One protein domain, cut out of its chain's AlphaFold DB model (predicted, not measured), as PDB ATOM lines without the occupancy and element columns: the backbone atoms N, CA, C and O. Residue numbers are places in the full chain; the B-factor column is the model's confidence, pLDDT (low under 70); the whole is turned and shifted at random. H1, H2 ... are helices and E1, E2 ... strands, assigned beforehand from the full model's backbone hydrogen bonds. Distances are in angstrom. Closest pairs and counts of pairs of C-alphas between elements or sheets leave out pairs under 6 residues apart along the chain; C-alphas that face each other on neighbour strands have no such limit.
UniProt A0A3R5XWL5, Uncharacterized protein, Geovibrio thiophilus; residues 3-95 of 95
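Overview. This is residues 3 to 95 of the 95 residues of an uncharacterized protein of Geovibrio thiophilus (UniProt A0A3R5XWL5). A strongly twisted, curled sheet of five strands, E1 to E5, folds partway round toward a barrel and stays open between E1 and E5. Beyond the end of E5, H1 runs on away from the sheet, and H2 comes back across the strands, with its residues 86 to 93 covering part of E3, E4 and E5. The 93 printed residues include five named strands and then two named helices, in the order E1 E2 E3 E4 E5 H1 H2. The sheet's order is E1 - E2 - E3 - E4 - E5, all antiparallel, and the class is mixed, helices and strands. The whole is compact, with a radius of gyration of the C-alphas of 13.5 A and spans of 39 by 26 by 19 A.

Along the chain. E1 is residues 12 to 17, 16.0 A long, and begins at C-alpha 12 at (148.503, 136.785, 211.968). E2 is residues 20 to 25, 16.0 A. E3, the longest strand, is residues 30 to 40, 25.0 A, and bends by 82 degrees at residue 37. E4 is residues 45 to 50, 16.1 A, and E5 is residues 56 to 60, 13.2 A. H1 is residues 62 to 71, 14.1 A. H2 is residues 79 to 93, 21.1 A, and ends at C-alpha 93 at (140.944, 122.017, 202.046).

Arrangement. The sheet is a meander, each strand the antiparallel neighbour and hairpin partner of the one before, with E1 and E5 as edge strands. Between E1 and E2, N 15 and O 22 are 2.9 A apart, within hydrogen-bond range. E3 is staggered: residues 30 to 34 pair with E2, as N 32 and O 23 at 2.8 A, and residues 34 to 40 pair with E4, as N 35 and O 49 at 2.9 A. Between E4 and E5, N 48 and O 57 are 2.8 A apart. E1 and E5 are apart. H2 is on the sheet at a height of 10.9 A, over E5 and only just over E4, with 3 C-alphas falling on E4. It runs across the strands, at 83 degrees to E5 on the local plane; the closest C-alphas of E5 and H2, Asp 58 and Ile 90, are 7.4 A apart. H1 is not on the sheet. H1 and H2 are close but not clearly touching, their closest C-alphas, Met 65 and Tyr 89, 7.4 A apart, and their lines are about perpendicular at 83 degrees. In H1 and H2 every O i to N i+4 pair is within hydrogen-bond range.

Size, cuts and confidence. The two C-alphas farthest apart, those of Gly 18 and Arg 77, are 42.6 A from each other. The printed part has no cut and ends at Thr 95, the chain's last residue. No link is long; that from H1 to H2 is short, with 7 residues, and the other links are tight. The mean pLDDT of the printed part is 93.8, and no printed residue is under 70.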
ATOM      1  N   VAL A   3     148.588 128.098 211.830       96.06
ATOM      2  CA  VAL A   3     148.569 126.814 212.534       96.06
ATOM      3  C   VAL A   3     149.856 126.055 212.220       96.06
ATOM      4  O   VAL A   3     150.233 125.907 211.057       96.06
ATOM      5  N   ARG A   4     150.539 125.588 213.267       92.69
ATOM      6  CA  ARG A   4     151.749 124.759 213.177       92.69
ATOM      7  C   ARG A   4     151.418 123.276 213.308       92.69
ATOM      8  O   ARG A   4     150.332 122.913 213.756       92.69
ATOM      9  N   GLU A   5     152.383 122.421 212.977       88.06
ATOM     10  CA  GLU A   5     152.246 120.961 213.090       88.06
ATOM     11  C   GLU A   5     151.909 120.491 214.513       88.06
ATOM     12  O   GLU A   5     151.106 119.577 214.698       88.06
ATOM     13  N   ASP A   6     152.452 121.160 215.533       90.81
ATOM     14  CA  ASP A   6     152.163 120.883 216.946       90.81
ATOM     15  C   ASP A   6     150.780 121.390 217.408       90.81
ATOM     16  O   ASP A   6     150.434 121.306 218.590       90.81
ATOM     17  N   MET A   7     149.969 121.902 216.475       92.50
ATOM     18  CA  MET A   7     148.658 122.511 216.695       92.50
ATOM     19  C   MET A   7     148.690 123.743 217.605       92.50
ATOM     20  O   MET A   7     147.655 124.158 218.134       92.50
ATOM     21  N   THR A   8     149.856 124.370 217.782       92.00
ATOM     22  CA  THR A   8     149.900 125.754 218.244       92.00
ATOM     23  C   THR A   8     149.473 126.676 217.115       92.00
ATOM     24  O   THR A   8     149.741 126.424 215.938       92.00
ATOM     25  N   TRP A   9     148.809 127.769 217.477       93.81
ATOM     26  CA  TRP A   9     148.425 128.780 216.513       93.81
ATOM     27  C   TRP A   9     148.709 130.188 217.006       93.81
ATOM     28  O   TRP A   9     148.703 130.461 218.209       93.81
ATOM     29  N   ASP A  10     148.943 131.079 216.053       95.69
ATOM     30  CA  ASP A  10     149.075 132.507 216.293       95.69
ATOM     31  C   ASP A  10     148.084 133.292 215.430       95.69
ATOM     32  O   ASP A  10     147.734 132.916 214.304       95.69
ATOM     33  N   GLU A  11     147.647 134.424 215.968       95.94
ATOM     34  CA  GLU A  11     146.977 135.444 215.178       95.94
ATOM     35  C   GLU A  11     147.996 136.125 214.269       95.94
ATOM     36  O   GLU A  11     149.108 136.470 214.690       95.94
ATOM     37  N   VAL A  12     147.610 136.295 213.009       96.62
ATOM     38  CA  VAL A  12     148.503 136.785 211.968       96.62
ATOM     39  C   VAL A  12     147.772 137.682 210.990       96.62
ATOM     40  O   VAL A  12     146.576 137.504 210.758       96.62
ATOM     41  N   ARG A  13     148.525 138.585 210.367       95.44
ATOM     42  CA  ARG A  13     148.108 139.308 209.164       95.44
ATOM     43  C   ARG A  13     148.858 138.761 207.964       95.44
ATOM     44  O   ARG A  13     150.069 138.568 208.040       95.44
ATOM     45  N   LEU A  14     148.133 138.542 206.875       94.25
ATOM     46  CA  LEU A  14     148.680 138.108 205.599       94.25
ATOM     47  C   LEU A  14     148.656 139.273 204.611       94.25
ATOM     48  O   LEU A  14     147.616 139.904 204.437       94.25
ATOM     49  N   GLU A  15     149.781 139.536 203.957       94.62
ATOM     50  CA  GLU A  15     149.873 140.456 202.823       94.62
ATOM     51  C   GLU A  15     150.620 139.766 201.680       94.62
ATOM     52  O   GLU A  15     151.697 139.218 201.891       94.62
ATOM     53  N   GLU A  16     150.084 139.812 200.462       92.00
ATOM     54  CA  GLU A  16     150.798 139.359 199.264       92.00
ATOM     55  C   GLU A  16     151.393 140.572 198.540       92.00
ATOM     56  O   GLU A  16     150.680 141.529 198.223       92.00
ATOM     57  N   LYS A  17     152.705 140.553 198.277       90.88
ATOM     58  CA  LYS A  17     153.404 141.597 197.513       90.88
ATOM     59  C   LYS A  17     154.301 140.948 196.471       90.88
ATOM     60  O   LYS A  17     155.273 140.283 196.806       90.88
ATOM     61  N   GLY A  18     153.968 141.137 195.194       85.56
ATOM     62  CA  GLY A  18     154.792 140.642 194.086       85.56
ATOM     63  C   GLY A  18     154.989 139.119 194.079       85.56
ATOM     64  O   GLY A  18     156.060 138.659 193.700       85.56
ATOM     65  N   GLY A  19     153.989 138.347 194.523       83.81
ATOM     66  CA  GLY A  19     154.049 136.881 194.589       83.81
ATOM     67  C   GLY A  19     154.746 136.312 195.830       83.81
ATOM     68  O   GLY A  19     154.837 135.091 195.964       83.81
ATOM     69  N   VAL A  20     155.213 137.165 196.748       90.06
ATOM     70  CA  VAL A  20     155.721 136.765 198.068       90.06
ATOM     71  C   VAL A  20     154.651 137.033 199.121       90.06
ATOM     72  O   VAL A  20     154.031 138.101 199.140       90.06
ATOM     73  N   PHE A  21     154.435 136.061 200.005       94.94
ATOM     74  CA  PHE A  21     153.500 136.182 201.117       94.94
ATOM     75  C   PHE A  21     154.247 136.654 202.362       94.94
ATOM     76  O   PHE A  21     155.113 135.958 202.882       94.94
ATOM     77  N   HIS A  22     153.878 137.826 202.866       95.69
ATOM     78  CA  HIS A  22     154.374 138.373 204.121       95.69
ATOM     79  C   HIS A  22     153.381 138.057 205.238       95.69
ATOM     80  O   HIS A  22     152.232 138.514 205.219       95.69
ATOM     81  N   VAL A  23     153.821 137.271 206.219       96.12
ATOM     82  CA  VAL A  23     153.010 136.875 207.374       96.12
ATOM     83  C   VAL A  23     153.514 137.588 208.618       96.12
ATOM     84  O   VAL A  23     154.581 137.267 209.139       96.12
ATOM     85  N   HIS A  24     152.726 138.522 209.139       97.12
ATOM     86  CA  HIS A  24     153.025 139.183 210.404       97.12
ATOM     87  C   HIS A  24     152.409 138.408 211.568       97.12
ATOM     88  O   HIS A  24     151.186 138.287 211.644       97.12
ATOM     89  N   ILE A  25     153.227 137.929 212.506       96.06
ATOM     90  CA  ILE A  25     152.792 137.272 213.743       96.06
ATOM     91  C   ILE A  25     152.716 138.297 214.874       96.06
ATOM     92  O   ILE A  25     153.735 138.649 215.477       96.06
ATOM     93  N   TYR A  26     151.498 138.705 215.233       94.56
ATOM     94  CA  TYR A  26     151.262 139.784 216.198       94.56
ATOM     95  C   TYR A  26     151.889 139.522 217.569       94.56
ATOM     96  O   TYR A  26     152.639 140.349 218.089       94.56
ATOM     97  N   LYS A  27     151.636 138.340 218.145       94.06
ATOM     98  CA  LYS A  27     152.116 137.982 219.490       94.06
ATOM     99  C   LYS A  27     153.641 138.012 219.600       94.06
ATOM    100  O   LYS A  27     154.178 138.336 220.656       94.06
ATOM    101  N   LYS A  28     154.333 137.657 218.516       93.75
ATOM    102  CA  LYS A  28     155.797 137.573 218.463       93.75
ATOM    103  C   LYS A  28     156.439 138.840 217.897       93.75
ATOM    104  O   LYS A  28     157.659 138.943 217.955       93.75
ATOM    105  N   ARG A  29     155.642 139.777 217.360       94.19
ATOM    106  CA  ARG A  29     156.104 140.947 216.593       94.19
ATOM    107  C   ARG A  29     157.146 140.548 215.543       94.19
ATOM    108  O   ARG A  29     158.200 141.167 215.438       94.19
ATOM    109  N   LYS A  30     156.866 139.452 214.836       93.81
ATOM    110  CA  LYS A  30     157.777 138.828 213.873       93.81
ATOM    111  C   LYS A  30     157.110 138.794 212.509       93.81
ATOM    112  O   LYS A  30     155.984 138.315 212.413       93.81
ATOM    113  N   ASP A  31     157.828 139.231 211.488       94.00
ATOM    114  CA  ASP A  31     157.450 139.038 210.094       94.00
ATOM    115  C   ASP A  31     158.123 137.784 209.535       94.00
ATOM    116  O   ASP A  31     159.272 137.472 209.865       94.00
ATOM    117  N   LEU A  32     157.379 137.050 208.719       94.88
ATOM    118  CA  LEU A  32     157.862 135.922 207.940       94.88
ATOM    119  C   LEU A  32     157.675 136.240 206.465       94.88
ATOM    120  O   LEU A  32     156.621 136.740 206.067       94.88
ATOM    121  N   GLU A  33     158.681 135.912 205.668       95.62
ATOM    122  CA  GLU A  33     158.551 135.857 204.220       95.62
ATOM    123  C   GLU A  33     158.338 134.404 203.827       95.62
ATOM    124  O   GLU A  33     159.093 133.509 204.211       95.62
ATOM    125  N   CYS A  34     157.255 134.165 203.104       95.94
ATOM    126  CA  CYS A  34     156.821 132.836 202.756       95.94
ATOM    127  C   CYS A  34     156.547 132.727 201.259       95.94
ATOM    128  O   CYS A  34     156.019 133.641 200.618       95.94
ATOM    129  N   SER A  35     156.836 131.548 200.727       95.12
ATOM    130  CA  SER A  35     156.376 131.123 199.410       95.12
ATOM    131  C   SER A  35     155.064 130.348 199.534       95.12
ATOM    132  O   SER A  35     154.839 129.625 200.509       95.12
ATOM    133  N   LEU A  36     154.180 130.511 198.552       95.19
ATOM    134  CA  LEU A  36     152.946 129.739 198.470       95.19
ATOM    135  C   LEU A  36     153.248 128.315 198.002       95.19
ATOM    136  O   LEU A  36     153.845 128.127 196.946       95.19
ATOM    137  N   VAL A  37     152.781 127.321 198.757       95.19
ATOM    138  CA  VAL A  37     152.844 125.907 198.361       95.19
ATOM    139  C   VAL A  37     151.538 125.493 197.692       95.19
ATOM    140  O   VAL A  37     151.543 124.965 196.586       95.19
ATOM    141  N   ILE A  38     150.412 125.745 198.362       95.62
ATOM    142  CA  ILE A  38     149.069 125.441 197.860       95.62
ATOM    143  C   ILE A  38     148.051 126.369 198.524       95.62
ATOM    144  O   ILE A  38     148.237 126.782 199.670       95.62
ATOM    145  N   LYS A  39     146.976 126.711 197.810       95.38
ATOM    146  CA  LYS A  39     145.853 127.483 198.353       95.38
ATOM    147  C   LYS A  39     144.515 126.929 197.904       95.38
ATOM    148  O   LYS A  39     144.389 126.428 196.789       95.38
ATOM    149  N   ASN A  40     143.516 127.125 198.752       96.31
ATOM    150  CA  ASN A  40     142.113 126.959 198.432       96.31
ATOM    151  C   ASN A  40     141.378 128.263 198.749       96.31
ATOM    152  O   ASN A  40     141.229 128.645 199.908       96.31
ATOM    153  N   GLU A  41     140.922 128.944 197.701       92.56
ATOM    154  CA  GLU A  41     140.206 130.220 197.809       92.56
ATOM    155  C   GLU A  41     138.817 130.063 198.448       92.56
ATOM    156  O   GLU A  41     138.321 130.995 199.076       92.56
ATOM    157  N   THR A  42     138.194 128.883 198.321       91.62
ATOM    158  CA  THR A  42     136.846 128.616 198.851       91.62
ATOM    159  C   THR A  42     136.882 128.514 200.367       91.62
ATOM    160  O   THR A  42     136.151 129.215 201.051       91.62
ATOM    161  N   THR A  43     137.774 127.678 200.897       93.44
ATOM    162  CA  THR A  43     137.918 127.471 202.347       93.44
ATOM    163  C   THR A  43     138.904 128.448 202.994       93.44
ATOM    164  O   THR A  43     139.116 128.416 204.208       93.44
ATOM    165  N   ARG A  44     139.521 129.326 202.188       94.75
ATOM    166  CA  ARG A  44     140.522 130.324 202.599       94.75
ATOM    167  C   ARG A  44     141.674 129.715 203.396       94.75
ATOM    168  O   ARG A  44     142.133 130.275 204.396       94.75
ATOM    169  N   VAL A  45     142.131 128.555 202.939       96.88
ATOM    170  CA  VAL A  45     143.268 127.833 203.508       96.88
ATOM    171  C   VAL A  45     144.472 127.994 202.593       96.88
ATOM    172  O   VAL A  45     144.386 127.754 201.390       96.88
ATOM    173  N   TYR A  46     145.608 128.365 203.175       96.31
ATOM    174  CA  TYR A  46     146.864 128.555 202.456       96.31
ATOM    175  C   TYR A  46     147.958 127.779 203.168       96.31
ATOM    176  O   TYR A  46     148.193 127.991 204.355       96.31
ATOM    177  N   ARG A  47     148.668 126.923 202.444       96.38
ATOM    178  CA  ARG A  47     149.909 126.328 202.928       96.38
ATOM    179  C   ARG A  47     151.076 127.129 202.396       96.38
ATOM    180  O   ARG A  47     151.242 127.287 201.184       96.38
ATOM    181  N   LEU A  48     151.878 127.614 203.322       95.31
ATOM    182  CA  LEU A  48     153.021 128.463 203.069       95.31
ATOM    183  C   LEU A  48     154.298 127.779 203.550       95.31
ATOM    184  O   LEU A  48     154.268 127.011 204.512       95.31
ATOM    185  N   LYS A  49     155.415 128.089 202.896       95.06
ATOM    186  CA  LYS A  49     156.752 127.652 203.295       95.06
ATOM    187  C   LYS A  49     157.621 128.863 203.599       95.06
ATOM    188  O   LYS A  49     157.775 129.719 202.724       95.06
ATOM    189  N   ASP A  50     158.162 128.929 204.812       93.81
ATOM    190  CA  ASP A  50     159.133 129.952 205.219       93.81
ATOM    191  C   ASP A  50     160.356 129.886 204.300       93.81
ATOM    192  O   ASP A  50     160.970 128.828 204.141       93.81
ATOM    193  N   THR A  51     160.720 131.012 203.691       92.56
ATOM    194  CA  THR A  51     161.854 131.072 202.761       92.56
ATOM    195  C   THR A  51     163.212 130.969 203.457       92.56
ATOM    196  O   THR A  51     164.220 130.768 202.782       92.56
ATOM    197  N   VAL A  52     163.265 131.124 204.783       91.75
ATOM    198  CA  VAL A  52     164.493 131.080 205.591       91.75
ATOM    199  C   VAL A  52     164.655 129.741 206.304       91.75
ATOM    200  O   VAL A  52     165.744 129.173 206.294       91.75
ATOM    201  N   THR A  53     163.600 129.251 206.960       92.06
ATOM    202  CA  THR A  53     163.681 128.062 207.830       92.06
ATOM    203  C   THR A  53     163.216 126.770 207.167       92.06
ATOM    204  O   THR A  53     163.419 125.699 207.731       92.06
ATOM    205  N   ASP A  54     162.610 126.859 205.980       90.56
ATOM    206  CA  ASP A  54     161.955 125.745 205.286       90.56
ATOM    207  C   ASP A  54     160.736 125.159 206.034       90.56
ATOM    208  O   ASP A  54     160.139 124.183 205.574       90.56
ATOM    209  N   GLU A  55     160.331 125.764 207.160       91.31
ATOM    210  CA  GLU A  55     159.158 125.360 207.936       91.31
ATOM    211  C   GLU A  55     157.859 125.568 207.144       91.31
ATOM    212  O   GLU A  55     157.689 126.552 206.416       91.31
ATOM    213  N   ILE A  56     156.915 124.640 207.322       93.00
ATOM    214  CA  ILE A  56     155.585 124.700 206.716       93.00
ATOM    215  C   ILE A  56     154.582 125.277 207.711       93.00
ATOM    216  O   ILE A  56     154.506 124.865 208.871       93.00
ATOM    217  N   TYR A  57     153.766 126.203 207.223       94.19
ATOM    218  CA  TYR A  57     152.699 126.832 207.982       94.19
ATOM    219  C   TYR A  57     151.377 126.732 207.236       94.19
ATOM    220  O   TYR A  57     151.311 127.002 206.036       94.19
ATOM    221  N   ASP A  58     150.309 126.416 207.963       96.88
ATOM    222  CA  ASP A  58     148.956 126.462 207.424       96.88
ATOM    223  C   ASP A  58     148.255 127.727 207.928       96.88
ATOM    224  O   ASP A  58     148.045 127.912 209.129       96.88
ATOM    225  N   LEU A  59     147.892 128.620 207.017       96.88
ATOM    226  CA  LEU A  59     147.032 129.756 207.300       96.88
ATOM    227  C   LEU A  59     145.579 129.378 207.072       96.88
ATOM    228  O   LEU A  59     145.215 128.841 206.030       96.88
ATOM    229  N   VAL A  60     144.758 129.730 208.049       96.75
ATOM    230  CA  VAL A  60     143.319 129.497 208.053       96.75
ATOM    231  C   VAL A  60     142.613 130.799 208.394       96.75
ATOM    232  O   VAL A  60     142.953 131.452 209.391       96.75
ATOM    233  N   ASP A  61     141.632 131.189 207.588       95.69
ATOM    234  CA  ASP A  61     140.653 132.198 207.991       95.69
ATOM    235  C   ASP A  61     139.780 131.607 209.108       95.69
ATOM    236  O   ASP A  61     139.072 130.620 208.915       95.69
ATOM    237  N   PHE A  62     139.884 132.186 210.306       94.31
ATOM    238  CA  PHE A  62     139.170 131.679 211.473       94.31
ATOM    239  C   PHE A  62     137.655 131.781 211.288       94.31
ATOM    240  O   PHE A  62     136.957 130.833 211.625       94.31
ATOM    241  N   ALA A  63     137.157 132.888 210.734       94.94
ATOM    242  CA  ALA A  63     135.721 133.103 210.582       94.94
ATOM    243  C   ALA A  63     135.117 132.136 209.555       94.94
ATOM    244  O   ALA A  63     134.011 131.641 209.750       94.94
ATOM    245  N   GLU A  64     135.856 131.835 208.486       96.06
ATOM    246  CA  GLU A  64     135.435 130.850 207.483       96.06
ATOM    247  C   GLU A  64     135.363 129.433 208.068       96.06
ATOM    248  O   GLU A  64     134.356 128.742 207.915       96.06
ATOM    249  N   MET A  65     136.411 129.019 208.783       96.12
ATOM    250  CA  MET A  65     136.467 127.708 209.432       96.12
ATOM    251  C   MET A  65     135.382 127.559 210.504       96.12
ATOM    252  O   MET A  65     134.727 126.521 210.569       96.12
ATOM    253  N   ASP A  66     135.193 128.583 211.336       94.94
ATOM    254  CA  ASP A  66     134.190 128.583 212.403       94.94
ATOM    255  C   ASP A  66     132.776 128.484 211.818       94.94
ATOM    256  O   ASP A  66     132.012 127.602 212.210       94.94
ATOM    257  N   ARG A  67     132.473 129.261 210.765       95.56
ATOM    258  CA  ARG A  67     131.204 129.151 210.027       95.56
ATOM    259  C   ARG A  67     130.985 127.740 209.479       95.56
ATOM    260  O   ARG A  67     129.912 127.171 209.654       95.56
ATOM    261  N   MET A  68     132.005 127.147 208.859       94.88
ATOM    262  CA  MET A  68     131.938 125.771 208.355       94.88
ATOM    263  C   MET A  68     131.686 124.753 209.474       94.88
ATOM    264  O   MET A  68     130.952 123.785 209.269       94.88
ATOM    265  N   PHE A  69     132.273 124.945 210.656       95.62
ATOM    266  CA  PHE A  69     132.034 124.071 211.804       95.62
ATOM    267  C   PHE A  69     130.597 124.185 212.307       95.62
ATOM    268  O   PHE A  69     129.966 123.154 212.551       95.62
ATOM    269  N   GLU A  70     130.066 125.402 212.403       95.00
ATOM    270  CA  GLU A  70     128.679 125.650 212.799       95.00
ATOM    271  C   GLU A  70     127.679 125.052 211.800       95.00
ATOM    272  O   GLU A  70     126.803 124.280 212.199       95.00
ATOM    273  N   GLU A  71     127.840 125.329 210.502       95.88
ATOM    274  CA  GLU A  71     126.948 124.849 209.434       95.88
ATOM    275  C   GLU A  71     126.886 123.315 209.362       95.88
ATOM    276  O   GLU A  71     125.844 122.745 209.038       95.88
ATOM    277  N   ASN A  72     127.983 122.635 209.705       94.19
ATOM    278  CA  ASN A  72     128.079 121.174 209.688       94.19
ATOM    279  C   ASN A  72     127.829 120.526 211.064       94.19
ATOM    280  O   ASN A  72     127.988 119.312 211.208       94.19
ATOM    281  N   GLY A  73     127.446 121.304 212.084       93.88
ATOM    282  CA  GLY A  73     127.158 120.788 213.426       93.88
ATOM    283  C   GLY A  73     128.364 120.128 214.105       93.88
ATOM    284  O   GLY A  73     128.204 119.168 214.867       93.88
ATOM    285  N   ILE A  74     129.578 120.602 213.818       92.81
ATOM    286  CA  ILE A  74     130.815 120.060 214.382       92.81
ATOM    287  C   ILE A  74     130.940 120.509 215.839       92.81
ATOM    288  O   ILE A  74     131.166 121.676 216.142       92.81
ATOM    289  N   ILE A  75     130.834 119.552 216.765       88.88
ATOM    290  CA  ILE A  75     130.937 119.798 218.207       88.88
ATOM    291  C   ILE A  75     132.156 119.067 218.763       88.88
ATOM    292  O   ILE A  75     132.257 117.839 218.706       88.88
ATOM    293  N   PHE A  76     133.061 119.808 219.396       91.06
ATOM    294  CA  PHE A  76     134.221 119.257 220.093       91.06
ATOM    295  C   PHE A  76     134.078 119.420 221.611       91.06
ATOM    296  O   PHE A  76     133.838 120.499 222.137       91.06
ATOM    297  N   ARG A  77     134.261 118.318 222.349       87.31
ATOM    298  CA  ARG A  77     134.085 118.277 223.817       87.31
ATOM    299  C   ARG A  77     135.301 118.763 224.608       87.31
ATOM    300  O   ARG A  77     135.226 118.912 225.822       87.31
ATOM    301  N   ASN A  78     136.450 118.906 223.953       93.19
ATOM    302  CA  ASN A  78     137.702 119.325 224.574       93.19
ATOM    303  C   ASN A  78     138.678 119.868 223.522       93.19
ATOM    304  O   ASN A  78     138.468 119.733 222.315       93.19
ATOM    305  N   ARG A  79     139.797 120.419 224.001       91.00
ATOM    306  CA  ARG A  79     140.861 120.984 223.163       91.00
ATOM    307  C   ARG A  79     141.447 119.985 222.158       91.00
ATOM    308  O   ARG A  79     141.739 120.358 221.031       91.00
ATOM    309  N   ARG A  80     141.584 118.707 222.531       92.81
ATOM    310  CA  ARG A  80     142.084 117.664 221.619       92.81
ATOM    311  C   ARG A  80     141.104 117.401 220.473       92.81
ATOM    312  O   ARG A  80     141.547 117.132 219.364       92.81
ATOM    313  N   GLY A  81     139.800 117.467 220.741       93.88
ATOM    314  CA  GLY A  81     138.752 117.407 219.724       93.88
ATOM    315  C   GLY A  81     138.868 118.574 218.751       93.88
ATOM    316  O   GLY A  81     138.991 118.339 217.558       93.88
ATOM    317  N   LEU A  82     138.964 119.802 219.270       93.94
ATOM    318  CA  LEU A  82     139.168 120.998 218.446       93.94
ATOM    319  C   LEU A  82     140.394 120.856 217.537       93.94
ATOM    320  O   LEU A  82     140.288 121.049 216.334       93.94
ATOM    321  N   HIS A  83     141.546 120.455 218.088       95.12
ATOM    322  CA  HIS A  83     142.768 120.287 217.298       95.12
ATOM    323  C   HIS A  83     142.579 119.290 216.141       95.12
ATOM    324  O   HIS A  83     143.064 119.530 215.039       95.12
ATOM    325  N   LYS A  84     141.861 118.182 216.374       94.44
ATOM    326  CA  LYS A  84     141.572 117.195 215.325       94.44
ATOM    327  C   LYS A  84     140.696 117.773 214.219       94.44
ATOM    328  O   LYS A  84     140.991 117.528 213.056       94.44
ATOM    329  N   GLU A  85     139.652 118.519 214.569       95.75
ATOM    330  CA  GLU A  85     138.745 119.086 213.565       95.75
ATOM    331  C   GLU A  85     139.406 120.222 212.778       95.75
ATOM    332  O   GLU A  85     139.299 120.245 211.557       95.75
ATOM    333  N   VAL A  86     140.195 121.087 213.430       96.06
ATOM    334  CA  VAL A  86     141.014 122.104 212.737       96.06
ATOM    335  C   VAL A  86     141.973 121.439 211.750       96.06
ATOM    336  O   VAL A  86     142.064 121.853 210.597       96.06
ATOM    337  N   ARG A  87     142.666 120.374 212.172       95.56
ATOM    338  CA  ARG A  87     143.595 119.649 211.301       95.56
ATOM    339  C   ARG A  87     142.879 119.026 210.101       95.56
ATOM    340  O   ARG A  87     143.324 119.213 208.975       95.56
ATOM    341  N   ARG A  88     141.743 118.358 210.333       94.81
ATOM    342  CA  ARG A  88     140.898 117.782 209.272       94.81
ATOM    343  C   ARG A  88     140.403 118.828 208.285       94.81
ATOM    344  O   ARG A  88     140.425 118.562 207.092       94.81
ATOM    345  N   TYR A  89     139.967 119.986 208.776       95.62
ATOM    346  CA  TYR A  89     139.506 121.090 207.938       95.62
ATOM    347  C   TYR A  89     140.592 121.555 206.974       95.62
ATOM    348  O   TYR A  89     140.345 121.697 205.774       95.62
ATOM    349  N   ILE A  90     141.804 121.758 207.496       96.25
ATOM    350  CA  ILE A  90     142.937 122.151 206.670       96.25
ATOM    351  C   ILE A  90     143.244 121.041 205.674       96.25
ATOM    352  O   ILE A  90     143.268 121.307 204.483       96.25
ATOM    353  N   ASP A  91     143.423 119.803 206.130       94.50
ATOM    354  CA  ASP A  91     143.843 118.709 205.253       94.50
ATOM    355  C   ASP A  91     142.829 118.488 204.123       94.50
ATOM    356  O   ASP A  91     143.225 118.427 202.964       94.50
ATOM    357  N   PHE A  92     141.526 118.505 204.424       94.31
ATOM    358  CA  PHE A  92     140.455 118.460 203.423       94.31
ATOM    359  C   PHE A  92     140.521 119.621 202.420       94.31
ATOM    360  O   PHE A  92     140.235 119.441 201.241       94.31
ATOM    361  N   SER A  93     140.901 120.813 202.878       94.94
ATOM    362  CA  SER A  93     140.944 122.017 202.046       94.94
ATOM    363  C   SER A  93     142.061 122.013 201.007       94.94
ATOM    364  O   SER A  93     141.915 122.655 199.973       94.94
ATOM    365  N   ILE A  94     143.183 121.353 201.291       91.69
ATOM    366  CA  ILE A  94     144.395 121.382 200.452       91.69
ATOM    367  C   ILE A  94     144.856 119.979 200.031       91.69
ATOM    368  O   ILE A  94     146.039 119.781 199.749       91.69
ATOM    369  N   THR A  95     143.923 119.019 200.018       79.31
ATOM    370  CA  THR A  95     144.074 117.723 199.333       79.31
ATOM    371  C   THR A  95     143.911 117.918 197.830       79.31
ATOM    372  O   THR A  95     144.709 117.317 197.080       79.31
TER     373      THR A  95